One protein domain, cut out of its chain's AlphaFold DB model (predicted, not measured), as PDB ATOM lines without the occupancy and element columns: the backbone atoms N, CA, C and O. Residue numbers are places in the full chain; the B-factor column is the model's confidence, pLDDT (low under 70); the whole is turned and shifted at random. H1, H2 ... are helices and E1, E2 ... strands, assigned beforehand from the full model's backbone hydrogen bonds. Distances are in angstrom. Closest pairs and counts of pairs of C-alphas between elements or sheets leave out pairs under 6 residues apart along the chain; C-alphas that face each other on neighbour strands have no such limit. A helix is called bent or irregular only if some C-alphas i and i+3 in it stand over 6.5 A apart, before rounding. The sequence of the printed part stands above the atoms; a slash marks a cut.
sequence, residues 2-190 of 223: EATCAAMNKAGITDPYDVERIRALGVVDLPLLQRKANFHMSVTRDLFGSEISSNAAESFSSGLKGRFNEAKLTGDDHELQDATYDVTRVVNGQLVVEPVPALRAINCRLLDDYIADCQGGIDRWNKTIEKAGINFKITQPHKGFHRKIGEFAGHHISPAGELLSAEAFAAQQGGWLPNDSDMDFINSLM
ATOM      1  N   GLU A   2     328.069 -17.557 583.658       97.50
ATOM      2  CA  GLU A   2     327.895 -16.111 583.889       97.50
ATOM      3  C   GLU A   2     328.062 -15.724 585.367       97.50
ATOM      4  O   GLU A   2     328.869 -14.850 585.665       97.50
ATOM      5  N   ALA A   3     327.417 -16.455 586.288       98.19
ATOM      6  CA  ALA A   3     327.600 -16.272 587.732       98.19
ATOM      7  C   ALA A   3     329.074 -16.386 588.160       98.19
ATOM      8  O   ALA A   3     329.589 -15.501 588.837       98.19
ATOM      9  N   THR A   4     329.772 -17.434 587.709       98.50
ATOM     10  CA  THR A   4     331.200 -17.651 587.985       98.50
ATOM     11  C   THR A   4     332.058 -16.486 587.496       98.50
ATOM     12  O   THR A   4     332.819 -15.921 588.274       98.50
ATOM     13  N   CYS A   5     331.909 -16.089 586.229       98.44
ATOM     14  CA  CYS A   5     332.676 -14.995 585.641       98.44
ATOM     15  C   CYS A   5     332.417 -13.659 586.357       98.44
ATOM     16  O   CYS A   5     333.349 -12.907 586.631       98.44
ATOM     17  N   ALA A   6     331.155 -13.368 586.689       98.31
ATOM     18  CA  ALA A   6     330.784 -12.157 587.414       98.31
ATOM     19  C   ALA A   6     331.372 -12.137 588.836       98.31
ATOM     20  O   ALA A   6     331.906 -11.115 589.267       98.31
ATOM     21  N   ALA A   7     331.319 -13.269 589.544       98.44
ATOM     22  CA  ALA A   7     331.901 -13.416 590.874       98.44
ATOM     23  C   ALA A   7     333.429 -13.246 590.848       98.44
ATOM     24  O   ALA A   7     333.967 -12.487 591.654       98.44
ATOM     25  N   MET A   8     334.111 -13.871 589.881       98.56
ATOM     26  CA  MET A   8     335.553 -13.713 589.661       98.56
ATOM     27  C   MET A   8     335.938 -12.249 589.434       98.56
ATOM     28  O   MET A   8     336.787 -11.722 590.154       98.56
ATOM     29  N   ASN A   9     335.261 -11.559 588.510       98.38
ATOM     30  CA  ASN A   9     335.534 -10.151 588.214       98.38
ATOM     31  C   ASN A   9     335.290  -9.245 589.425       98.38
ATOM     32  O   ASN A   9     336.113  -8.382 589.723       98.38
ATOM     33  N   LYS A  10     334.199  -9.467 590.171       98.25
ATOM     34  CA  LYS A  10     333.901  -8.718 591.402       98.25
ATOM     35  C   LYS A  10     334.974  -8.917 592.477       98.25
ATOM     36  O   LYS A  10     335.265  -7.985 593.221       98.25
ATOM     37  N   ALA A  11     335.547 -10.116 592.563       98.12
ATOM     38  CA  ALA A  11     336.587 -10.470 593.525       98.12
ATOM     39  C   ALA A  11     338.022 -10.190 593.030       98.12
ATOM     40  O   ALA A  11     338.976 -10.444 593.766       98.12
ATOM     41  N   GLY A  12     338.195  -9.699 591.796       98.00
ATOM     42  CA  GLY A  12     339.511  -9.483 591.187       98.00
ATOM     43  C   GLY A  12     340.302 -10.775 590.939       98.00
ATOM     44  O   GLY A  12     341.532 -10.749 590.957       98.00
ATOM     45  N   ILE A  13     339.624 -11.911 590.753       98.25
ATOM     46  CA  ILE A  13     340.254 -13.198 590.429       98.25
ATOM     47  C   ILE A  13     340.375 -13.307 588.909       98.25
ATOM     48  O   ILE A  13     339.368 -13.374 588.209       98.25
ATOM     49  N   THR A  14     341.604 -13.338 588.399       96.00
ATOM     50  CA  THR A  14     341.885 -13.458 586.959       96.00
ATOM     51  C   THR A  14     342.306 -14.864 586.542       96.00
ATOM     52  O   THR A  14     342.106 -15.231 585.385       96.00
ATOM     53  N   ASP A  15     342.857 -15.655 587.467       98.12
ATOM     54  CA  ASP A  15     343.231 -17.046 587.222       98.12
ATOM     55  C   ASP A  15     342.002 -17.964 587.364       98.12
ATOM     56  O   ASP A  15     341.473 -18.116 588.469       98.12
ATOM     57  N   PRO A  16     341.521 -18.598 586.276       97.69
ATOM     58  CA  PRO A  16     340.396 -19.527 586.336       97.69
ATOM     59  C   PRO A  16     340.712 -20.824 587.099       97.69
ATOM     60  O   PRO A  16     339.784 -21.578 587.395       97.69
ATOM     61  N   TYR A  17     341.985 -21.095 587.405       98.12
ATOM     62  CA  TYR A  17     342.439 -22.266 588.155       98.12
ATOM     63  C   TYR A  17     342.659 -21.994 589.651       98.12
ATOM     64  O   TYR A  17     342.984 -22.927 590.384       98.12
ATOM     65  N   ASP A  18     342.393 -20.773 590.136       98.06
ATOM     66  CA  ASP A  18     342.337 -20.441 591.569       98.06
ATOM     67  C   ASP A  18     341.031 -20.982 592.195       98.06
ATOM     68  O   ASP A  18     340.135 -20.254 592.632       98.06
ATOM     69  N   VAL A  19     340.886 -22.311 592.140       97.44
ATOM     70  CA  VAL A  19     339.657 -23.049 592.456       97.44
ATOM     71  C   VAL A  19     339.199 -22.767 593.882       97.44
ATOM     72  O   VAL A  19     338.009 -22.573 594.104       97.44
ATOM     73  N   GLU A  20     340.117 -22.698 594.844       97.94
ATOM     74  CA  GLU A  20     339.779 -22.436 596.244       97.94
ATOM     75  C   GLU A  20     339.108 -21.067 596.413       97.94
ATOM     76  O   GLU A  20     338.005 -20.983 596.965       97.94
ATOM     77  N   ARG A  21     339.710 -19.999 595.865       98.38
ATOM     78  CA  ARG A  21     339.141 -18.648 595.970       98.38
ATOM     79  C   ARG A  21     337.845 -18.512 595.189       98.38
ATOM     80  O   ARG A  21     336.942 -17.835 595.668       98.38
ATOM     81  N   ILE A  22     337.712 -19.168 594.036       98.56
ATOM     82  CA  ILE A  22     336.465 -19.156 593.258       98.56
ATOM     83  C   ILE A  22     335.345 -19.880 594.015       98.56
ATOM     84  O   ILE A  22     334.244 -19.344 594.146       98.56
ATOM     85  N   ARG A  23     335.613 -21.073 594.555       98.31
ATOM     86  CA  ARG A  23     334.620 -21.865 595.297       98.31
ATOM     87  C   ARG A  23     334.163 -21.171 596.577       98.31
ATOM     88  O   ARG A  23     332.981 -21.248 596.910       98.31
ATOM     89  N   ALA A  24     335.050 -20.427 597.241       98.19
ATOM     90  CA  ALA A  24     334.706 -19.602 598.401       98.19
ATOM     91  C   ALA A  24     333.662 -18.507 598.091       98.19
ATOM     92  O   ALA A  24     332.987 -18.031 599.003       98.19
ATOM     93  N   LEU A  25     333.472 -18.136 596.815       98.12
ATOM     94  CA  LEU A  25     332.422 -17.207 596.375       98.12
ATOM     95  C   LEU A  25     331.046 -17.879 596.207       98.12
ATOM     96  O   LEU A  25     330.086 -17.207 595.828       98.12
ATOM     97  N   GLY A  26     330.927 -19.189 596.450       98.06
ATOM     98  CA  GLY A  26     329.668 -19.926 596.306       98.06
ATOM     99  C   GLY A  26     329.241 -20.139 594.849       98.06
ATOM    100  O   GLY A  26     328.044 -20.181 594.560       98.06
ATOM    101  N   VAL A  27     330.206 -20.244 593.929       98.50
ATOM    102  CA  VAL A  27     329.993 -20.484 592.491       98.50
ATOM    103  C   VAL A  27     330.805 -21.686 592.010       98.50
ATOM    104  O   VAL A  27     331.823 -22.039 592.599       98.50
ATOM    105  N   VAL A  28     330.374 -22.309 590.910       98.44
ATOM    106  CA  VAL A  28     331.094 -23.443 590.306       98.44
ATOM    107  C   VAL A  28     332.276 -22.943 589.478       98.44
ATOM    108  O   VAL A  28     332.075 -22.142 588.562       98.44
ATOM    109  N   ASP A  29     333.488 -23.414 589.772       98.56
ATOM    110  CA  ASP A  29     334.708 -23.041 589.049       98.56
ATOM    111  C   ASP A  29     334.699 -23.511 587.580       98.56
ATOM    112  O   ASP A  29     334.076 -24.516 587.224       98.56
ATOM    113  N   LEU A  30     335.370 -22.759 586.697       98.56
ATOM    114  CA  LEU A  30     335.402 -23.061 585.259       98.56
ATOM    115  C   LEU A  30     336.055 -24.427 584.941       98.56
ATOM    116  O   LEU A  30     335.506 -25.147 584.100       98.56
ATOM    117  N   PRO A  31     337.149 -24.848 585.612       98.56
ATOM    118  CA  PRO A  31     337.705 -26.191 585.443       98.56
ATOM    119  C   PRO A  31     336.712 -27.312 585.783       98.56
ATOM    120  O   PRO A  31     336.611 -28.287 585.038       98.56
ATOM    121  N   LEU A  32     335.930 -27.183 586.858       98.62
ATOM    122  CA  LEU A  32     334.878 -28.146 587.186       98.62
ATOM    123  C   LEU A  32     333.759 -28.150 586.137       98.62
ATOM    124  O   LEU A  32     333.283 -29.219 585.751       98.62
ATOM    125  N   LEU A  33     333.375 -26.989 585.599       98.56
ATOM    126  CA  LEU A  33     332.430 -26.943 584.478       98.56
ATOM    127  C   LEU A  33     332.960 -27.705 583.252       98.56
ATOM    128  O   LEU A  33     332.193 -28.452 582.644       98.56
ATOM    129  N   GLN A  34     334.258 -27.606 582.930       98.75
ATOM    130  CA  GLN A  34     334.884 -28.424 581.880       98.75
ATOM    131  C   GLN A  34     334.813 -29.922 582.202       98.75
ATOM    132  O   GLN A  34     334.463 -30.713 581.328       98.75
ATOM    133  N   ARG A  35     335.099 -30.338 583.444       98.75
ATOM    134  CA  ARG A  35     335.006 -31.755 583.841       98.75
ATOM    135  C   ARG A  35     333.574 -32.286 583.730       98.75
ATOM    136  O   ARG A  35     333.354 -33.373 583.197       98.75
ATOM    137  N   LYS A  36     332.574 -31.506 584.157       98.50
ATOM    138  CA  LYS A  36     331.151 -31.851 583.980       98.50
ATOM    139  C   LYS A  36     330.763 -31.927 582.503       98.50
ATOM    140  O   LYS A  36     330.033 -32.846 582.135       98.50
ATOM    141  N   ALA A  37     331.261 -31.009 581.674       98.50
ATOM    142  CA  ALA A  37     331.060 -31.042 580.228       98.50
ATOM    143  C   ALA A  37     331.665 -32.313 579.613       98.50
ATOM    144  O   ALA A  37     330.958 -33.036 578.920       98.50
ATOM    145  N   ASN A  38     332.915 -32.651 579.944       98.81
ATOM    146  CA  ASN A  38     333.573 -33.880 579.494       98.81
ATOM    147  C   ASN A  38     332.767 -35.134 579.844       98.81
ATOM    148  O   ASN A  38     332.545 -35.986 578.981       98.81
ATOM    149  N   PHE A  39     332.315 -35.243 581.096       98.75
ATOM    150  CA  PHE A  39     331.515 -36.377 581.560       98.75
ATOM    151  C   PHE A  39     330.213 -36.512 580.765       98.75
ATOM    152  O   PHE A  39     329.955 -37.558 580.177       98.75
ATOM    153  N   HIS A  40     329.408 -35.449 580.692       98.69
ATOM    154  CA  HIS A  40     328.105 -35.522 580.024       98.69
ATOM    155  C   HIS A  40     328.229 -35.687 578.511       98.69
ATOM    156  O   HIS A  40     327.466 -36.453 577.931       98.69
ATOM    157  N   MET A  41     329.210 -35.040 577.875       98.44
ATOM    158  CA  MET A  41     329.477 -35.233 576.448       98.44
ATOM    159  C   MET A  41     329.874 -36.681 576.170       98.44
ATOM    160  O   MET A  41     329.284 -37.303 575.299       98.44
ATOM    161  N   SER A  42     330.823 -37.251 576.916       98.38
ATOM    162  CA  SER A  42     331.279 -38.631 576.680       98.38
ATOM    163  C   SER A  42     330.190 -39.677 576.925       98.38
ATOM    164  O   SER A  42     329.954 -40.505 576.049       98.38
ATOM    165  N   VAL A  43     329.460 -39.594 578.042       98.31
ATOM    166  CA  VAL A  43     328.368 -40.535 578.347       98.31
ATOM    167  C   VAL A  43     327.224 -40.416 577.333       98.31
ATOM    168  O   VAL A  43     326.670 -41.426 576.913       98.31
ATOM    169  N   THR A  44     326.892 -39.204 576.876       98.69
ATOM    170  CA  THR A  44     325.850 -39.015 575.848       98.69
ATOM    171  C   THR A  44     326.262 -39.617 574.505       98.69
ATOM    172  O   THR A  44     325.421 -40.165 573.797       98.69
ATOM    173  N   ARG A  45     327.553 -39.573 574.148       98.38
ATOM    174  CA  ARG A  45     328.049 -40.144 572.883       98.38
ATOM    175  C   ARG A  45     327.861 -41.664 572.806       98.38
ATOM    176  O   ARG A  45     327.665 -42.180 571.712       98.38
ATOM    177  N   ASP A  46     327.832 -42.371 573.937       98.56
ATOM    178  CA  ASP A  46     327.526 -43.808 573.959       98.56
ATOM    179  C   ASP A  46     326.078 -44.126 573.522       98.56
ATOM    180  O   ASP A  46     325.814 -45.234 573.051       98.56
ATOM    181  N   LEU A  47     325.144 -43.165 573.592       98.50
ATOM    182  CA  LEU A  47     323.745 -43.360 573.172       98.50
ATOM    183  C   LEU A  47     323.585 -43.577 571.659       98.50
ATOM    184  O   LEU A  47     322.555 -44.090 571.222       98.50
ATOM    185  N   PHE A  48     324.587 -43.210 570.855       98.31
ATOM    186  CA  PHE A  48     324.560 -43.402 569.402       98.31
ATOM    187  C   PHE A  48     324.894 -44.843 568.990       98.31
ATOM    188  O   PHE A  48     324.683 -45.212 567.836       98.31
ATOM    189  N   GLY A  49     325.342 -45.684 569.930       97.62
ATOM    190  CA  GLY A  49     325.707 -47.076 569.674       97.62
ATOM    191  C   GLY A  49     327.091 -47.229 569.041       97.62
ATOM    192  O   GLY A  49     327.872 -46.284 568.966       97.62
ATOM    193  N   SER A  50     327.407 -48.447 568.591       97.44
ATOM    194  CA  SER A  50     328.675 -48.722 567.908       97.44
ATOM    195  C   SER A  50     328.761 -47.987 566.573       97.44
ATOM    196  O   SER A  50     327.777 -47.947 565.828       97.44
ATOM    197  N   GLU A  51     329.949 -47.465 566.259       98.12
ATOM    198  CA  GLU A  51     330.240 -46.708 565.040       98.12
ATOM    199  C   GLU A  51     329.964 -47.538 563.776       98.12
ATOM    200  O   GLU A  51     329.443 -46.998 562.802       98.12
ATOM    201  N   ILE A  52     330.243 -48.848 563.821       98.06
ATOM    202  CA  ILE A  52     329.954 -49.818 562.756       98.06
ATOM    203  C   ILE A  52     328.821 -50.753 563.211       98.06
ATOM    204  O   ILE A  52     328.987 -51.524 564.156       98.06
ATOM    205  N   SER A  53     327.671 -50.728 562.531       98.19
ATOM    206  CA  SER A  53     326.461 -51.441 562.965       98.19
ATOM    207  C   SER A  53     325.626 -51.989 561.802       98.19
ATOM    208  O   SER A  53     325.182 -51.244 560.932       98.19
ATOM    209  N   SER A  54     325.344 -53.297 561.822       97.94
ATOM    210  CA  SER A  54     324.405 -53.931 560.880       97.94
ATOM    211  C   SER A  54     322.952 -53.535 561.143       97.94
ATOM    212  O   SER A  54     322.189 -53.382 560.200       97.94
ATOM    213  N   ASN A  55     322.567 -53.314 562.404       98.06
ATOM    214  CA  ASN A  55     321.203 -52.890 562.738       98.06
ATOM    215  C   ASN A  55     320.914 -51.470 562.238       98.06
ATOM    216  O   ASN A  55     319.793 -51.172 561.829       98.06
ATOM    217  N   ALA A  56     321.924 -50.593 562.272       98.06
ATOM    218  CA  ALA A  56     321.800 -49.244 561.732       98.06
ATOM    219  C   ALA A  56     321.689 -49.265 560.198       98.06
ATOM    220  O   ALA A  56     320.860 -48.537 559.656       98.06
ATOM    221  N   ALA A  57     322.450 -50.144 559.533       98.50
ATOM    222  CA  ALA A  57     322.340 -50.379 558.094       98.50
ATOM    223  C   ALA A  57     320.930 -50.837 557.703       98.50
ATOM    224  O   ALA A  57     320.292 -50.196 556.875       98.50
ATOM    225  N   GLU A  58     320.414 -51.881 558.360       98.50
ATOM    226  CA  GLU A  58     319.079 -52.419 558.076       98.50
ATOM    227  C   GLU A  58     317.988 -51.366 558.290       98.50
ATOM    228  O   GLU A  58     317.146 -51.163 557.423       98.50
ATOM    229  N   SER A  59     318.044 -50.627 559.405       98.38
ATOM    230  CA  SER A  59     317.058 -49.579 559.707       98.38
ATOM    231  C   SER A  59     317.024 -48.473 558.648       98.38
ATOM    232  O   SER A  59     315.967 -47.889 558.405       98.38
ATOM    233  N   PHE A  60     318.173 -48.158 558.043       98.62
ATOM    234  CA  PHE A  60     318.254 -47.192 556.953       98.62
ATOM    235  C   PHE A  60     317.706 -47.791 555.654       98.62
ATOM    236  O   PHE A  60     316.781 -47.229 555.071       98.62
ATOM    237  N   SER A  61     318.210 -48.957 555.237       98.06
ATOM    238  CA  SER A  61     317.820 -49.615 553.982       98.06
ATOM    239  C   SER A  61     316.341 -50.010 553.938       98.06
ATOM    240  O   SER A  61     315.735 -49.992 552.870       98.06
ATOM    241  N   SER A  62     315.728 -50.315 555.084       98.19
ATOM    242  CA  SER A  62     314.296 -50.606 555.186       98.19
ATOM    243  C   SER A  62     313.417 -49.347 555.272       98.19
ATOM    244  O   SER A  62     312.202 -49.459 555.436       98.19
ATOM    245  N   GLY A  63     314.009 -48.146 555.248       97.81
ATOM    246  CA  GLY A  63     313.301 -46.867 555.329       97.81
ATOM    247  C   GLY A  63     312.769 -46.494 556.720       97.81
ATOM    248  O   GLY A  63     311.939 -45.593 556.828       97.81
ATOM    249  N   LEU A  64     313.215 -47.156 557.796       98.38
ATOM    250  CA  LEU A  64     312.741 -46.886 559.164       98.38
ATOM    251  C   LEU A  64     313.427 -45.675 559.809       98.38
ATOM    252  O   LEU A  64     312.806 -44.962 560.598       98.38
ATOM    253  N   LYS A  65     314.710 -45.446 559.508       98.06
ATOM    254  CA  LYS A  65     315.515 -44.366 560.098       98.06
ATOM    255  C   LYS A  65     316.474 -43.765 559.068       98.06
ATOM    256  O   LYS A  65     317.478 -44.382 558.733       98.06
ATOM    257  N   GLY A  66     316.198 -42.535 558.628       97.69
ATOM    258  CA  GLY A  66     317.111 -41.747 557.787       97.69
ATOM    259  C   GLY A  66     318.265 -41.104 558.568       97.69
ATOM    260  O   GLY A  66     318.312 -41.160 559.803       97.69
ATOM    261  N   ARG A  67     319.194 -40.454 557.855       98.38
ATOM    262  CA  ARG A  67     320.262 -39.641 558.461       98.38
ATOM    263  C   ARG A  67     319.707 -38.292 558.924       98.38
ATOM    264  O   ARG A  67     318.596 -37.885 558.573       98.38
ATOM    265  N   PHE A  68     320.488 -37.574 559.728       98.00
ATOM    266  CA  PHE A  68     320.121 -36.225 560.143       98.00
ATOM    267  C   PHE A  68     319.960 -35.314 558.919       98.00
ATOM    268  O   PHE A  68     320.839 -35.247 558.064       98.00
ATOM    269  N   ASN A  69     318.819 -34.619 558.836       97.00
ATOM    270  CA  ASN A  69     318.460 -33.775 557.694       97.00
ATOM    271  C   ASN A  69     318.523 -34.495 556.328       97.00
ATOM    272  O   ASN A  69     318.853 -33.848 555.340       97.00
ATOM    273  N   GLU A  70     318.165 -35.785 556.257       97.88
ATOM    274  CA  GLU A  70     318.225 -36.626 555.044       97.88
ATOM    275  C   GLU A  70     317.850 -35.889 553.746       97.88
ATOM    276  O   GLU A  70     318.659 -35.801 552.833       97.88
ATOM    277  N   ALA A  71     316.671 -35.259 553.693       96.69
ATOM    278  CA  ALA A  71     316.165 -34.570 552.498       96.69
ATOM    279  C   ALA A  71     316.962 -33.319 552.069       96.69
ATOM    280  O   ALA A  71     316.711 -32.767 551.000       96.69
ATOM    281  N   LYS A  72     317.872 -32.818 552.913       97.06
ATOM    282  CA  LYS A  72     318.769 -31.691 552.605       97.06
ATOM    283  C   LYS A  72     320.170 -32.148 552.212       97.06
ATOM    284  O   LYS A  72     320.972 -31.306 551.813       97.06
ATOM    285  N   LEU A  73     320.491 -33.428 552.390       95.94
ATOM    286  CA  LEU A  73     321.788 -33.958 552.001       95.94
ATOM    287  C   LEU A  73     321.878 -33.947 550.478       95.94
ATOM    288  O   LEU A  73     320.967 -34.385 549.785       95.94
ATOM    289  N   THR A  74     322.975 -33.403 549.968       92.00
ATOM    290  CA  THR A  74     323.306 -33.414 548.546       92.00
ATOM    291  C   THR A  74     324.647 -34.119 548.386       92.00
ATOM    292  O   THR A  74     325.536 -33.959 549.223       92.00
ATOM    293  N   GLY A  75     324.796 -34.920 547.332       90.81
ATOM    294  CA  GLY A  75     326.051 -35.626 547.043       90.81
ATOM    295  C   GLY A  75     326.010 -37.150 547.184       90.81
ATOM    296  O   GLY A  75     327.057 -37.771 547.050       90.81
ATOM    297  N   ASP A  76     324.839 -37.749 547.403       95.94
ATOM    298  CA  ASP A  76     324.624 -39.191 547.254       95.94
ATOM    299  C   ASP A  76     323.211 -39.498 546.727       95.94
ATOM    300  O   ASP A  76     322.441 -38.588 546.417       95.94
ATOM    301  N   ASP A  77     322.918 -40.784 546.547       97.00
ATOM    302  CA  ASP A  77     321.664 -41.325 546.013       97.00
ATOM    303  C   ASP A  77     320.596 -41.585 547.091       97.00
ATOM    304  O   ASP A  77     319.498 -42.026 546.760       97.00
ATOM    305  N   HIS A  78     320.897 -41.308 548.366       98.00
ATOM    306  CA  HIS A  78     320.077 -41.666 549.530       98.00
ATOM    307  C   HIS A  78     319.834 -43.180 549.723       98.00
ATOM    308  O   HIS A  78     319.043 -43.566 550.582       98.00
ATOM    309  N   GLU A  79     320.548 -44.043 548.995       97.69
ATOM    310  CA  GLU A  79     320.501 -45.510 549.118       97.69
ATOM    311  C   GLU A  79     321.817 -46.083 549.670       97.69
ATOM    312  O   GLU A  79     321.805 -47.068 550.410       97.69
ATOM    313  N   LEU A  80     322.944 -45.416 549.393       98.06
ATOM    314  CA  LEU A  80     324.262 -45.596 550.015       98.06
ATOM    315  C   LEU A  80     324.941 -46.956 549.785       98.06
ATOM    316  O   LEU A  80     325.895 -47.275 550.501       98.06
ATOM    317  N   GLN A  81     324.493 -47.742 548.803       96.56
ATOM    318  CA  GLN A  81     325.016 -49.091 548.537       96.56
ATOM    319  C   GLN A  81     326.514 -49.083 548.203       96.56
ATOM    320  O   GLN A  81     327.275 -49.882 548.749       96.56
ATOM    321  N   ASP A  82     326.940 -48.127 547.375       95.81
ATOM    322  CA  ASP A  82     328.330 -47.984 546.920       95.81
ATOM    323  C   ASP A  82     329.087 -46.851 547.640       95.81
ATOM    324  O   ASP A  82     330.229 -46.530 547.304       95.81
ATOM    325  N   ALA A  83     328.460 -46.219 548.636       97.88
ATOM    326  CA  ALA A  83     329.042 -45.101 549.365       97.88
ATOM    327  C   ALA A  83     329.906 -45.572 550.545       97.88
ATOM    328  O   ALA A  83     329.628 -46.581 551.199       97.88
ATOM    329  N   THR A  84     330.920 -44.778 550.887       98.31
ATOM    330  CA  THR A  84     331.738 -44.967 552.090       98.31
ATOM    331  C   THR A  84     331.624 -43.782 553.041       98.31
ATOM    332  O   THR A  84     331.313 -42.664 552.634       98.31
ATOM    333  N   TYR A  85     331.895 -44.027 554.318       98.38
ATOM    334  CA  TYR A  85     332.023 -43.001 555.344       98.38
ATOM    335  C   TYR A  85     333.271 -43.277 556.180       98.38
ATOM    336  O   TYR A  85     333.555 -44.430 556.503       98.38
ATOM    337  N   ASP A  86     334.008 -42.229 556.524       98.50
ATOM    338  CA  ASP A  86     335.235 -42.349 557.303       98.50
ATOM    339  C   ASP A  86     334.914 -42.585 558.780       98.50
ATOM    340  O   ASP A  86     334.205 -41.806 559.420       98.50
ATOM    341  N   VAL A  87     335.465 -43.656 559.346       98.38
ATOM    342  CA  VAL A  87     335.315 -43.994 560.762       98.38
ATOM    343  C   VAL A  87     336.689 -44.036 561.414       98.38
ATOM    344  O   VAL A  87     337.620 -44.668 560.920       98.38
ATOM    345  N   THR A  88     336.821 -43.354 562.552       97.94
ATOM    346  CA  THR A  88     338.022 -43.439 563.388       97.94
ATOM    347  C   THR A  88     337.951 -44.698 564.243       97.94
ATOM    348  O   THR A  88     336.962 -44.911 564.941       97.94
ATOM    349  N   ARG A  89     339.011 -45.500 564.220       96.00
ATOM    350  CA  ARG A  89     339.111 -46.800 564.888       96.00
ATOM    351  C   ARG A  89     340.422 -46.903 565.651       96.00
ATOM    352  O   ARG A  89     341.357 -46.146 565.385       96.00
ATOM    353  N   VAL A  90     340.504 -47.854 566.578       95.62
ATOM    354  CA  VAL A  90     341.766 -48.207 567.236       95.62
ATOM    355  C   VAL A  90     342.327 -49.468 566.587       95.62
ATOM    356  O   VAL A  90     341.817 -50.566 566.794       95.62
ATOM    357  N   VAL A  91     343.393 -49.319 565.803       95.12
ATOM    358  CA  VAL A  91     344.057 -50.423 565.097       95.12
ATOM    359  C   VAL A  91     345.508 -50.480 565.554       95.12
ATOM    360  O   VAL A  91     346.220 -49.483 565.490       95.12
ATOM    361  N   ASN A  92     345.952 -51.636 566.058       92.75
ATOM    362  CA  ASN A  92     347.324 -51.848 566.548       92.75
ATOM    363  C   ASN A  92     347.807 -50.773 567.548       92.75
ATOM    364  O   ASN A  92     348.961 -50.354 567.515       92.75
ATOM    365  N   GLY A  93     346.915 -50.311 568.433       91.06
ATOM    366  CA  GLY A  93     347.241 -49.289 569.433       91.06
ATOM    367  C   GLY A  93     347.384 -47.872 568.870       91.06
ATOM    368  O   GLY A  93     347.973 -47.021 569.531       91.06
ATOM    369  N   GLN A  94     346.850 -47.604 567.677       94.88
ATOM    370  CA  GLN A  94     346.837 -46.284 567.050       94.88
ATOM    371  C   GLN A  94     345.422 -45.892 566.632       94.88
ATOM    372  O   GLN A  94     344.614 -46.744 566.266       94.88
ATOM    373  N   LEU A  95     345.132 -44.590 566.672       96.56
ATOM    374  CA  LEU A  95     343.922 -44.047 566.065       96.56
ATOM    375  C   LEU A  95     344.129 -43.957 564.554       96.56
ATOM    376  O   LEU A  95     345.025 -43.252 564.091       96.56
ATOM    377  N   VAL A  96     343.296 -44.662 563.799       97.25
ATOM    378  CA  VAL A  96     343.337 -44.700 562.333       97.25
ATOM    379  C   VAL A  96     341.967 -44.308 561.799       97.25
ATOM    380  O   VAL A  96     340.947 -44.690 562.370       97.25
ATOM    381  N   VAL A  97     341.936 -43.522 560.727       97.81
ATOM    382  CA  VAL A  97     340.704 -43.213 559.993       97.81
ATOM    383  C   VAL A  97     340.638 -44.137 558.788       97.81
ATOM    384  O   VAL A  97     341.564 -44.150 557.979       97.81
ATOM    385  N   GLU A  98     339.565 -44.916 558.687       96.75
ATOM    386  CA  GLU A  98     339.365 -45.871 557.598       96.75
ATOM    387  C   GLU A  98     337.992 -45.661 556.947       96.75
ATOM    388  O   GLU A  98     337.001 -45.478 557.666       96.75
ATOM    389  N   PRO A  99     337.900 -45.730 555.607       98.12
ATOM    390  CA  PRO A  99     336.618 -45.727 554.929       98.12
ATOM    391  C   PRO A  99     335.904 -47.058 555.181       98.12
ATOM    392  O   PRO A  99     336.451 -48.137 554.942       98.12
ATOM    393  N   VAL A 100     334.655 -46.992 555.630       98.00
ATOM    394  CA  VAL A 100     333.773 -48.157 555.779       98.00
ATOM    395  C   VAL A 100     332.509 -47.966 554.936       98.00
ATOM    396  O   VAL A 100     332.159 -46.824 554.637       98.00
ATOM    397  N   PRO A 101     331.781 -49.035 554.559       98.44
ATOM    398  CA  PRO A 101     330.504 -48.892 553.859       98.44
ATOM    399  C   PRO A 101     329.550 -47.963 554.620       98.44
ATOM    400  O   PRO A 101     329.293 -48.180 555.809       98.44
ATOM    401  N   ALA A 102     329.016 -46.942 553.948       98.38
ATOM    402  CA  ALA A 102     328.266 -45.856 554.580       98.38
ATOM    403  C   ALA A 102     327.025 -46.360 555.332       98.38
ATOM    404  O   ALA A 102     326.749 -45.897 556.440       98.38
ATOM    405  N   LEU A 103     326.342 -47.379 554.794       98.38
ATOM    406  CA  LEU A 103     325.226 -48.059 555.462       98.38
ATOM    407  C   LEU A 103     325.604 -48.600 556.846       98.38
ATOM    408  O   LEU A 103     324.817 -48.531 557.786       98.38
ATOM    409  N   ARG A 104     326.832 -49.098 557.021       98.25
ATOM    410  CA  ARG A 104     327.290 -49.605 558.322       98.25
ATOM    411  C   ARG A 104     327.696 -48.491 559.284       98.25
ATOM    412  O   ARG A 104     327.781 -48.761 560.477       98.25
ATOM    413  N   ALA A 105     327.922 -47.274 558.795       98.44
ATOM    414  CA  ALA A 105     328.420 -46.134 559.565       98.44
ATOM    415  C   ALA A 105     327.338 -45.120 559.971       98.44
ATOM    416  O   ALA A 105     327.664 -44.035 560.452       98.44
ATOM    417  N   ILE A 106     326.050 -45.444 559.806       98.50
ATOM    418  CA  ILE A 106     324.936 -44.519 560.093       98.50
ATOM    419  C   ILE A 106     324.983 -43.979 561.532       98.50
ATOM    420  O   ILE A 106     324.736 -42.793 561.758       98.50
ATOM    421  N   ASN A 107     325.352 -44.820 562.501       98.56
ATOM    422  CA  ASN A 107     325.537 -44.402 563.891       98.56
ATOM    423  C   ASN A 107     326.714 -43.430 564.055       98.56
ATOM    424  O   ASN A 107     326.552 -42.402 564.710       98.56
ATOM    425  N   CYS A 108     327.870 -43.724 563.441       98.31
ATOM    426  CA  CYS A 108     329.036 -42.835 563.466       98.31
ATOM    427  C   CYS A 108     328.697 -41.467 562.874       98.31
ATOM    428  O   CYS A 108     328.963 -40.447 563.500       98.31
ATOM    429  N   ARG A 109     328.039 -41.447 561.712       98.31
ATOM    430  CA  ARG A 109     327.639 -40.202 561.055       98.31
ATOM    431  C   ARG A 109     326.722 -39.359 561.937       98.31
ATOM    432  O   ARG A 109     326.958 -38.169 562.096       98.31
ATOM    433  N   LEU A 110     325.707 -39.975 562.544       98.62
ATOM    434  CA  LEU A 110     324.787 -39.260 563.429       98.62
ATOM    435  C   LEU A 110     325.490 -38.732 564.695       98.62
ATOM    436  O   LEU A 110     325.152 -37.651 565.176       98.62
ATOM    437  N   LEU A 111     326.472 -39.469 565.222       98.56
ATOM    438  CA  LEU A 111     327.338 -39.005 566.306       98.56
ATOM    439  C   LEU A 111     328.181 -37.793 565.876       98.56
ATOM    440  O   LEU A 111     328.273 -36.823 566.629       98.56
ATOM    441  N   ASP A 112     328.778 -37.824 564.684       98.50
ATOM    442  CA  ASP A 112     329.575 -36.713 564.156       98.50
ATOM    443  C   ASP A 112     328.693 -35.460 563.921       98.50
ATOM    444  O   ASP A 112     329.077 -34.359 564.328       98.50
ATOM    445  N   ASP A 113     327.469 -35.623 563.395       98.31
ATOM    446  CA  ASP A 113     326.471 -34.545 563.267       98.31
ATOM    447  C   ASP A 113     326.099 -33.942 564.638       98.31
ATOM    448  O   ASP A 113     326.035 -32.721 564.802       98.31
ATOM    449  N   TYR A 114     325.901 -34.788 565.655       98.44
ATOM    450  CA  TYR A 114     325.621 -34.351 567.024       98.44
ATOM    451  C   TYR A 114     326.788 -33.568 567.646       98.44
ATOM    452  O   TYR A 114     326.576 -32.533 568.285       98.44
ATOM    453  N   ILE A 115     328.028 -34.033 567.456       98.31
ATOM    454  CA  ILE A 115     329.237 -33.342 567.934       98.31
ATOM    455  C   ILE A 115     329.358 -31.960 567.279       98.31
ATOM    456  O   ILE A 115     329.694 -30.985 567.964       98.31
ATOM    457  N   ALA A 116     329.065 -31.867 565.978       98.06
ATOM    458  CA  ALA A 116     329.075 -30.609 565.243       98.06
ATOM    459  C   ALA A 116     328.018 -29.624 565.775       98.06
ATOM    460  O   ALA A 116     328.337 -28.457 566.006       98.06
ATOM    461  N   ASP A 117     326.793 -30.084 566.048       96.94
ATOM    462  CA  ASP A 117     325.727 -29.237 566.605       96.94
ATOM    463  C   ASP A 117     326.067 -28.725 568.018       96.94
ATOM    464  O   ASP A 117     325.923 -27.533 568.322       96.94
ATOM    465  N   CYS A 118     326.635 -29.589 568.868       97.69
ATOM    466  CA  CYS A 118     327.059 -29.222 570.223       97.69
ATOM    467  C   CYS A 118     328.087 -28.079 570.247       97.69
ATOM    468  O   CYS A 118     328.095 -27.278 571.190       97.69
ATOM    469  N   GLN A 119     328.926 -27.962 569.210       97.81
ATOM    470  CA  GLN A 119     329.959 -26.930 569.138       97.81
ATOM    471  C   GLN A 119     329.365 -25.519 569.204       97.81
ATOM    472  O   GLN A 119     329.880 -24.667 569.926       97.81
ATOM    473  N   GLY A 120     328.221 -25.285 568.555       97.50
ATOM    474  CA  GLY A 120     327.555 -23.983 568.589       97.50
ATOM    475  C   GLY A 120     327.115 -23.564 569.998       97.50
ATOM    476  O   GLY A 120     327.140 -22.376 570.330       97.50
ATOM    477  N   GLY A 121     326.739 -24.520 570.855       97.19
ATOM    478  CA  GLY A 121     326.441 -24.264 572.267       97.19
ATOM    479  C   GLY A 121     327.687 -23.875 573.066       97.19
ATOM    480  O   GLY A 121     327.673 -22.886 573.803       97.19
ATOM    481  N   ILE A 122     328.785 -24.598 572.853       98.19
ATOM    482  CA  ILE A 122     330.078 -24.357 573.509       98.19
ATOM    483  C   ILE A 122     330.674 -23.014 573.085       98.19
ATOM    484  O   ILE A 122     331.203 -22.276 573.915       98.19
ATOM    485  N   ASP A 123     330.531 -22.634 571.819       98.44
ATOM    486  CA  ASP A 123     330.984 -21.333 571.332       98.44
ATOM    487  C   ASP A 123     330.216 -20.185 571.998       98.44
ATOM    488  O   ASP A 123     330.796 -19.155 572.346       98.44
ATOM    489  N   ARG A 124     328.905 -20.351 572.232       97.81
ATOM    490  CA  ARG A 124     328.105 -19.363 572.982       97.81
ATOM    491  C   ARG A 124     328.552 -19.261 574.436       97.81
ATOM    492  O   ARG A 124     328.622 -18.154 574.961       97.81
ATOM    493  N   TRP A 125     328.864 -20.388 575.070       98.00
ATOM    494  CA  TRP A 125     329.465 -20.425 576.400       98.00
ATOM    495  C   TRP A 125     330.802 -19.678 576.424       98.00
ATOM    496  O   TRP A 125     330.966 -18.739 577.203       98.00
ATOM    497  N   ASN A 126     331.722 -20.000 575.519       98.62
ATOM    498  CA  ASN A 126     333.031 -19.352 575.439       98.62
ATOM    499  C   ASN A 126     332.937 -17.838 575.222       98.62
ATOM    500  O   ASN A 126     333.687 -17.100 575.854       98.62
ATOM    501  N   LYS A 127     331.954 -17.352 574.452       98.44
ATOM    502  CA  LYS A 127     331.686 -15.907 574.325       98.44
ATOM    503  C   LYS A 127     331.370 -15.229 575.662       98.44
ATOM    504  O   LYS A 127     331.690 -14.057 575.831       98.44
ATOM    505  N   THR A 128     330.733 -15.917 576.610       97.62
ATOM    506  CA  THR A 128     330.475 -15.372 577.956       97.62
ATOM    507  C   THR A 128     331.762 -15.247 578.771       97.62
ATOM    508  O   THR A 128     331.941 -14.248 579.461       97.62
ATOM    509  N   ILE A 129     332.673 -16.221 578.674       98.38
ATOM    510  CA  ILE A 129     333.985 -16.161 579.341       98.38
ATOM    511  C   ILE A 129     334.854 -15.062 578.733       98.38
ATOM    512  O   ILE A 129     335.403 -14.234 579.455       98.38
ATOM    513  N   GLU A 130     334.923 -15.019 577.404       98.19
ATOM    514  CA  GLU A 130     335.703 -14.037 576.653       98.19
ATOM    515  C   GLU A 130     335.265 -12.606 576.976       98.19
ATOM    516  O   GLU A 130     336.096 -11.760 577.295       98.19
ATOM    517  N   LYS A 131     333.951 -12.336 576.985       98.00
ATOM    518  CA  LYS A 131     333.402 -11.022 577.366       98.00
ATOM    519  C   LYS A 131     333.721 -10.622 578.801       98.00
ATOM    520  O   LYS A 131     333.750  -9.432 579.099       98.00
ATOM    521  N   ALA A 132     333.927 -11.595 579.684       97.56
ATOM    522  CA  ALA A 132     334.352 -11.341 581.051       97.56
ATOM    523  C   ALA A 132     335.862 -11.074 581.169       97.56
ATOM    524  O   ALA A 132     336.303 -10.714 582.255       97.56
ATOM    525  N   GLY A 133     336.640 -11.226 580.088       97.62
ATOM    526  CA  GLY A 133     338.088 -11.000 580.070       97.62
ATOM    527  C   GLY A 133     338.912 -12.123 580.708       97.62
ATOM    528  O   GLY A 133     340.082 -11.915 581.015       97.62
ATOM    529  N   ILE A 134     338.322 -13.303 580.921       98.12
ATOM    530  CA  ILE A 134     338.984 -14.440 581.573       98.12
ATOM    531  C   ILE A 134     339.608 -15.343 580.501       98.12
ATOM    532  O   ILE A 134     338.939 -15.744 579.548       98.12
ATOM    533  N   ASN A 135     340.885 -15.699 580.655       97.12
ATOM    534  CA  ASN A 135     341.589 -16.575 579.715       97.12
ATOM    535  C   ASN A 135     341.274 -18.058 579.981       97.12
ATOM    536  O   ASN A 135     342.083 -18.793 580.543       97.12
ATOM    537  N   PHE A 136     340.074 -18.493 579.600       98.50
ATOM    538  CA  PHE A 136     339.635 -19.884 579.702       98.50
ATOM    539  C   PHE A 136     338.712 -20.237 578.533       98.50
ATOM    540  O   PHE A 136     337.952 -19.394 578.055       98.50
ATOM    541  N   LYS A 137     338.741 -21.491 578.076       98.25
ATOM    542  CA  LYS A 137     337.805 -21.997 577.066       98.25
ATOM    543  C   LYS A 137     337.323 -23.390 577.430       98.25
ATOM    544  O   LYS A 137     338.126 -24.270 577.718       98.25
ATOM    545  N   ILE A 138     336.011 -23.581 577.351       98.50
ATOM    546  CA  ILE A 138     335.401 -24.903 577.339       98.50
ATOM    547  C   ILE A 138     335.651 -25.536 575.969       98.50
ATOM    548  O   ILE A 138     335.477 -24.888 574.933       98.50
ATOM    549  N   THR A 139     336.047 -26.801 575.964       98.25
ATOM    550  CA  THR A 139     336.348 -27.588 574.763       98.25
ATOM    551  C   THR A 139     335.595 -28.913 574.785       98.25
ATOM    552  O   THR A 139     335.210 -29.404 575.849       98.25
ATOM    553  N   GLN A 140     335.364 -29.493 573.607       98.00
ATOM    554  CA  GLN A 140     334.885 -30.870 573.508       98.00
ATOM    555  C   GLN A 140     336.061 -31.833 573.674       98.00
ATOM    556  O   GLN A 140     337.098 -31.611 573.045       98.00
ATOM    557  N   PRO A 141     335.917 -32.929 574.437       98.44
ATOM    558  CA  PRO A 141     336.922 -33.978 574.426       98.44
ATOM    559  C   PRO A 141     336.862 -34.741 573.095       98.44
ATOM    560  O   PRO A 141     335.806 -34.798 572.449       98.44
ATOM    561  N   HIS A 142     337.962 -35.391 572.719       98.50
ATOM    562  CA  HIS A 142     338.035 -36.317 571.588       98.50
ATOM    563  C   HIS A 142     336.869 -37.325 571.605       98.50
ATOM    564  O   HIS A 142     336.429 -37.758 572.672       98.50
ATOM    565  N   LYS A 143     336.345 -37.720 570.435       97.94
ATOM    566  CA  LYS A 143     335.131 -38.564 570.343       97.94
ATOM    567  C   LYS A 143     335.258 -39.948 570.992       97.94
ATOM    568  O   LYS A 143     334.254 -40.523 571.408       97.94
ATOM    569  N   GLY A 144     336.490 -40.436 571.122       98.19
ATOM    570  CA  GLY A 144     336.833 -41.679 571.818       98.19
ATOM    571  C   GLY A 144     337.100 -41.549 573.324       98.19
ATOM    572  O   GLY A 144     337.295 -42.562 573.985       98.19
ATOM    573  N   PHE A 145     337.122 -40.338 573.892       98.75
ATOM    574  CA  PHE A 145     337.353 -40.142 575.328       98.75
ATOM    575  C   PHE A 145     336.189 -40.699 576.162       98.75
ATOM    576  O   PHE A 145     335.033 -40.355 575.912       98.75
ATOM    577  N   HIS A 146     336.513 -41.495 577.189       98.31
ATOM    578  CA  HIS A 146     335.570 -42.006 578.197       98.31
ATOM    579  C   HIS A 146     334.331 -42.702 577.587       98.31
ATOM    580  O   HIS A 146     333.192 -42.431 577.955       98.31
ATOM    581  N   ARG A 147     334.565 -43.611 576.632       98.25
ATOM    582  CA  ARG A 147     333.524 -44.388 575.940       98.25
ATOM    583  C   ARG A 147     333.359 -45.782 576.541       98.25
ATOM    584  O   ARG A 147     334.341 -46.435 576.903       98.25
ATOM    585  N   LYS A 148     332.115 -46.258 576.630       98.12
ATOM    586  CA  LYS A 148     331.769 -47.634 577.029       98.12
ATOM    587  C   LYS A 148     331.194 -48.461 575.882       98.12
ATOM    588  O   LYS A 148     331.118 -49.678 576.015       98.12
ATOM    589  N   ILE A 149     330.825 -47.826 574.770       98.00
ATOM    590  CA  ILE A 149     330.225 -48.465 573.596       98.00
ATOM    591  C   ILE A 149     331.060 -48.171 572.343       98.00
ATOM    592  O   ILE A 149     331.591 -47.071 572.196       98.00
ATOM    593  N   GLY A 150     331.123 -49.136 571.421       96.38
ATOM    594  CA  GLY A 150     331.689 -48.952 570.083       96.38
ATOM    595  C   GLY A 150     333.195 -49.201 569.968       96.38
ATOM    596  O   GLY A 150     333.790 -49.848 570.826       96.38
ATOM    597  N   GLU A 151     333.803 -48.685 568.900       95.75
ATOM    598  CA  GLU A 151     335.212 -48.895 568.510       95.75
ATOM    599  C   GLU A 151     336.213 -48.403 569.569       95.75
ATOM    600  O   GLU A 151     337.369 -48.819 569.579       95.75
ATOM    601  N   PHE A 152     335.784 -47.516 570.471       97.62
ATOM    602  CA  PHE A 152     336.623 -46.973 571.543       97.62
ATOM    603  C   PHE A 152     336.399 -47.650 572.900       97.62
ATOM    604  O   PHE A 152     337.107 -47.340 573.861       97.62
ATOM    605  N   ALA A 153     335.425 -48.558 573.012       97.00
ATOM    606  CA  ALA A 153     335.161 -49.265 574.256       97.00
ATOM    607  C   ALA A 153     336.383 -50.100 574.671       97.00
ATOM    608  O   ALA A 153     336.951 -50.842 573.876       97.00
ATOM    609  N   GLY A 154     336.793 -49.978 575.935       95.44
ATOM    610  CA  GLY A 154     337.978 -50.670 576.461       95.44
ATOM    611  C   GLY A 154     339.314 -49.981 576.156       95.44
ATOM    612  O   GLY A 154     340.343 -50.418 576.668       95.44
ATOM    613  N   HIS A 155     339.313 -48.882 575.396       97.75
ATOM    614  CA  HIS A 155     340.495 -48.051 575.183       97.75
ATOM    615  C   HIS A 155     340.517 -46.851 576.133       97.75
ATOM    616  O   HIS A 155     339.484 -46.287 576.499       97.75
ATOM    617  N   HIS A 156     341.722 -46.437 576.513       98.06
ATOM    618  CA  HIS A 156     341.944 -45.261 577.343       98.06
ATOM    619  C   HIS A 156     342.466 -44.137 576.457       98.06
ATOM    620  O   HIS A 156     343.638 -44.116 576.101       98.06
ATOM    621  N   ILE A 157     341.582 -43.227 576.053       98.56
ATOM    622  CA  ILE A 157     341.918 -42.102 575.175       98.56
ATOM    623  C   ILE A 157     341.781 -40.814 575.980       98.56
ATOM    624  O   ILE A 157     340.756 -40.636 576.631       98.56
ATOM    625  N   SER A 158     342.783 -39.933 575.953       98.50
ATOM    626  CA  SER A 158     342.746 -38.624 576.619       98.50
ATOM    627  C   SER A 158     341.750 -37.668 575.938       98.50
ATOM    628  O   SER A 158     341.371 -37.886 574.783       98.50
ATOM    629  N   PRO A 159     341.330 -36.564 576.587       98.62
ATOM    630  CA  PRO A 159     340.510 -35.546 575.926       98.62
ATOM    631  C   PRO A 159     341.153 -34.966 574.660       98.62
ATOM    632  O   PRO A 159     340.427 -34.542 573.767       98.62
ATOM    633  N   ALA A 160     342.487 -34.975 574.566       97.94
ATOM    634  CA  ALA A 160     343.235 -34.511 573.399       97.94
ATOM    635  C   ALA A 160     343.336 -35.561 572.272       97.94
ATOM    636  O   ALA A 160     343.813 -35.239 571.189       97.94
ATOM    637  N   GLY A 161     342.867 -36.795 572.497       97.56
ATOM    638  CA  GLY A 161     342.921 -37.872 571.504       97.56
ATOM    639  C   GLY A 161     344.174 -38.742 571.583       97.56
ATOM    640  O   GLY A 161     344.497 -39.433 570.625       97.56
ATOM    641  N   GLU A 162     344.883 -38.745 572.709       97.69
ATOM    642  CA  GLU A 162     346.063 -39.598 572.891       97.69
ATOM    643  C   GLU A 162     345.654 -40.950 573.475       97.69
ATOM    644  O   GLU A 162     344.907 -40.999 574.451       97.69
ATOM    645  N   LEU A 163     346.153 -42.050 572.907       97.75
ATOM    646  CA  LEU A 163     345.999 -43.380 573.498       97.75
ATOM    647  C   LEU A 163     346.958 -43.536 574.681       97.75
ATOM    648  O   LEU A 163     348.162 -43.325 574.557       97.75
ATOM    649  N   LEU A 164     346.410 -43.924 575.825       97.94
ATOM    650  CA  LEU A 164     347.106 -44.050 577.099       97.94
ATOM    651  C   LEU A 164     347.058 -45.493 577.600       97.94
ATOM    652  O   LEU A 164     346.170 -46.273 577.245       97.94
ATOM    653  N   SER A 165     347.997 -45.840 578.482       97.56
ATOM    654  CA  SER A 165     347.844 -47.038 579.307       97.56
ATOM    655  C   SER A 165     346.727 -46.834 580.340       97.56
ATOM    656  O   SER A 165     346.335 -45.700 580.639       97.56
ATOM    657  N   ALA A 166     346.230 -47.931 580.911       97.25
ATOM    658  CA  ALA A 166     345.225 -47.871 581.968       97.25
ATOM    659  C   ALA A 166     345.739 -47.086 583.189       97.25
ATOM    660  O   ALA A 166     345.013 -46.275 583.760       97.25
ATOM    661  N   GLU A 167     347.011 -47.270 583.545       98.19
ATOM    662  CA  GLU A 167     347.667 -46.597 584.667       98.19
ATOM    663  C   GLU A 167     347.794 -45.091 584.411       98.19
ATOM    664  O   GLU A 167     347.443 -44.284 585.273       98.19
ATOM    665  N   ALA A 168     348.245 -44.702 583.212       98.12
ATOM    666  CA  ALA A 168     348.388 -43.298 582.839       98.12
ATOM    667  C   ALA A 168     347.034 -42.576 582.805       98.12
ATOM    668  O   ALA A 168     346.926 -41.444 583.278       98.12
ATOM    669  N   PHE A 169     345.992 -43.238 582.294       98.25
ATOM    670  CA  PHE A 169     344.637 -42.700 582.309       98.25
ATOM    671  C   PHE A 169     344.100 -42.573 583.735       98.25
ATOM    672  O   PHE A 169     343.611 -41.509 584.107       98.25
ATOM    673  N   ALA A 170     344.241 -43.611 584.564       97.62
ATOM    674  CA  ALA A 170     343.776 -43.596 585.950       97.62
ATOM    675  C   ALA A 170     344.453 -42.502 586.793       97.62
ATOM    676  O   ALA A 170     343.795 -41.883 587.628       97.62
ATOM    677  N   ALA A 171     345.736 -42.225 586.545       97.81
ATOM    678  CA  ALA A 171     346.476 -41.163 587.224       97.81
ATOM    679  C   ALA A 171     346.012 -39.747 586.833       97.81
ATOM    680  O   ALA A 171     346.135 -38.821 587.630       97.81
ATOM    681  N   GLN A 172     345.479 -39.565 585.621       97.50
ATOM    682  CA  GLN A 172     345.134 -38.246 585.073       97.50
ATOM    683  C   GLN A 172     343.625 -37.968 585.025       97.50
ATOM    684  O   GLN A 172     343.218 -36.806 584.972       97.50
ATOM    685  N   GLN A 173     342.776 -39.001 585.092       97.25
ATOM    686  CA  GLN A 173     341.324 -38.878 584.908       97.25
ATOM    687  C   GLN A 173     340.653 -37.898 585.874       97.25
ATOM    688  O   GLN A 173     339.672 -37.264 585.494       97.25
ATOM    689  N   GLY A 174     341.197 -37.710 587.084       96.62
ATOM    690  CA  GLY A 174     340.683 -36.737 588.055       96.62
ATOM    691  C   GLY A 174     340.787 -35.280 587.583       96.62
ATOM    692  O   GLY A 174     340.046 -34.427 588.061       96.62
ATOM    693  N   GLY A 175     341.664 -34.992 586.614       96.88
ATOM    694  CA  GLY A 175     341.736 -33.698 585.935       96.88
ATOM    695  C   GLY A 175     340.716 -33.535 584.803       96.88
ATOM    696  O   GLY A 175     340.453 -32.413 584.372       96.88
ATOM    697  N   TRP A 176     340.111 -34.627 584.325       98.50
ATOM    698  CA  TRP A 176     339.221 -34.630 583.158       98.50
ATOM    699  C   TRP A 176     337.760 -34.903 583.497       98.50
ATOM    700  O   TRP A 176     336.885 -34.423 582.776       98.50
ATOM    701  N   LEU A 177     337.499 -35.656 584.564       98.62
ATOM    702  CA  LEU A 177     336.175 -36.070 585.017       98.62
ATOM    703  C   LEU A 177     335.945 -35.613 586.464       98.62
ATOM    704  O   LEU A 177     336.904 -35.558 587.234       98.62
ATOM    705  N   PRO A 178     334.699 -35.282 586.851       98.06
ATOM    706  CA  PRO A 178     334.390 -34.915 588.228       98.06
ATOM    707  C   PRO A 178     334.735 -36.060 589.183       98.06
ATOM    708  O   PRO A 178     334.485 -37.222 588.868       98.06
ATOM    709  N   ASN A 179     335.275 -35.716 590.348       96.31
ATOM    710  CA  ASN A 179     335.561 -36.653 591.436       96.31
ATOM    711  C   ASN A 179     334.622 -36.425 592.636       96.31
ATOM    712  O   ASN A 179     333.763 -35.543 592.603       96.31
ATOM    713  N   ASP A 180     334.789 -37.202 593.705       97.31
ATOM    714  CA  ASP A 180     333.923 -37.117 594.890       97.31
ATOM    715  C   ASP A 180     333.955 -35.725 595.537       97.31
ATOM    716  O   ASP A 180     332.905 -35.155 595.817       97.31
ATOM    717  N   SER A 181     335.135 -35.108 595.660       96.50
ATOM    718  CA  SER A 181     335.271 -33.749 596.206       96.50
ATOM    719  C   SER A 181     334.558 -32.695 595.350       96.50
ATOM    720  O   SER A 181     333.969 -31.749 595.877       96.50
ATOM    721  N   ASP A 182     334.577 -32.855 594.025       97.62
ATOM    722  CA  ASP A 182     333.807 -32.004 593.122       97.62
ATOM    723  C   ASP A 182     332.300 -32.158 593.341       97.62
ATOM    724  O   ASP A 182     331.569 -31.165 593.347       97.62
ATOM    725  N   MET A 183     331.831 -33.392 593.516       97.81
ATOM    726  CA  MET A 183     330.415 -33.679 593.730       97.81
ATOM    727  C   MET A 183     329.937 -33.194 595.098       97.81
ATOM    728  O   MET A 183     328.872 -32.581 595.170       97.81
ATOM    729  N   ASP A 184     330.737 -33.365 596.148       98.31
ATOM    730  CA  ASP A 184     330.469 -32.817 597.481       98.31
ATOM    731  C   ASP A 184     330.345 -31.293 597.438       98.31
ATOM    732  O   ASP A 184     329.397 -30.720 597.983       98.31
ATOM    733  N   PHE A 185     331.253 -30.625 596.719       98.31
ATOM    734  CA  PHE A 185     331.180 -29.182 596.530       98.31
ATOM    735  C   PHE A 185     329.903 -28.764 595.790       98.31
ATOM    736  O   PHE A 185     329.194 -27.880 596.273       98.31
ATOM    737  N   ILE A 186     329.558 -29.412 594.670       98.00
ATOM    738  CA  ILE A 186     328.308 -29.123 593.945       98.00
ATOM    739  C   ILE A 186     327.108 -29.298 594.875       98.00
ATOM    740  O   ILE A 186     326.276 -28.399 594.965       98.00
ATOM    741  N   ASN A 187     327.037 -30.412 595.603       98.12
ATOM    742  CA  ASN A 187     325.936 -30.700 596.517       98.12
ATOM    743  C   ASN A 187     325.815 -29.644 597.623       98.12
ATOM    744  O   ASN A 187     324.704 -29.238 597.957       98.12
ATOM    745  N   SER A 188     326.937 -29.128 598.131       97.94
ATOM    746  CA  SER A 188     326.936 -28.057 599.137       97.94
ATOM    747  C   SER A 188     326.282 -26.750 598.649       97.94
ATOM    748  O   SER A 188     325.758 -25.978 599.461       97.94
ATOM    749  N   LEU A 189     326.271 -26.512 597.328       98.06
ATOM    750  CA  LEU A 189     325.636 -25.356 596.688       98.06
ATOM    751  C   LEU A 189     324.132 -25.554 596.437       98.06
ATOM    752  O   LEU A 189     323.413 -24.569 596.260       98.06
ATOM    753  N   MET A 190     323.642 -26.799 596.389       97.38
ATOM    754  CA  MET A 190     322.265 -27.131 595.995       97.38
ATOM    755  C   MET A 190     321.262 -26.864 597.128       97.38
ATOM    756  O   MET A 190     320.692 -27.778 597.720       97.38
TER     757      MET A 190
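What this domain is: This is residues 2 to 190 of the 223 residues of the protein "Benzoyl-CoA oxygenase component B" of Hydrogenophaga sp. T4 (UniProt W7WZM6). Two long helices, H3 and H5, run opposite ways in a narrow V, coming together near the end of H3 and the early part of H5. At that end H4 crosses the start of H5 and the hairpin of E1 and E2 stands close by; at the other end are the short helices H1 and H2, and H6 and H7 lie beside H3, near it without a firm contact. Look at 189 printed residues, mostly helix in class, with the order H1 H2 H3 H4 E1 E2 H5 H6 H7 and one antiparallel sheet, E1 - E2. The whole is loose, with a radius of gyration of the C-alphas of 19.9 A, and only just elongated, spanning 60 by 40 by 27 A; residues 71 to 77 stick out.

Where its parts are: Find C-alpha 2 at (327.895, -16.111, 583.889), where H1, residues 2 to 11, begins. H2 is residues 19 to 23, and H3, residues 30 to 48, runs 28.0 A. H4 is residues 54 to 61. Strand E1, residues 84 to 91, bends by 60 degrees at residue 88; E2, residues 94 to 101, is 21.2 A long. From C-alpha 102 at (328.266, -45.856, 554.580), H5 runs 41.9 A to residue 131, with a kink of 37 degrees near residue 109. H6 is residues 166 to 175; H7, residues 180 to 189, ends at C-alpha 189 at (325.636, -25.356, 596.688).

How they stand to each other: Start at H5, the hub. H1 and H5 only just touch, only at their ends, with C-alphas 2 and 128 closest at 6.5 A. H1 and H2 only just touch, with 3 pairs of C-alphas within 8 A; the closest are Met 8 and Ile 22, 6.6 A. H3, with residues 45 to 48 alone, touches H5, residues 107 to 111, at a shallow tilt of 18 degrees, opposite ways; C-alphas 48 and 107 are closest, 5.7 A. H4 touches H5, residues 103 to 107 alone, about perpendicular at 88 degrees; C-alphas 57 and 103 are closest, 4.5 A. In the hairpin of E1 and E2, N 87 and O 98 are 2.9 A apart and N 96 and O 89 are 2.9 A apart, within hydrogen-bond range. H6 and H7 are each close but not clearly touching H3, at 7.3 A between C-alphas 175 and 35, and 7.2 A between C-alphas 182 and 32. H5 and H6 are irregular: C-alphas 104 and 107 are 7.8 A apart, and 171 and 174 are 7.3 A. Every O i to N i+4 pair is within hydrogen-bond range in H1, H2, H4 and H7; elsewhere the counts are 12 of 15 in H3, 22 of 26 in H5 and 4 of 6 in H6.

The domain as a whole: Ala 11 and Gln 81 hold the two C-alphas farthest apart, 60.4 A. The printed part has no cut. The long links are residues 62 to 83 and 132 to 165; in the second, residues 156 to 157 pair antiparallel with 163 to 164. The mean pLDDT of the printed part is 97.8, and no printed residue is under 70.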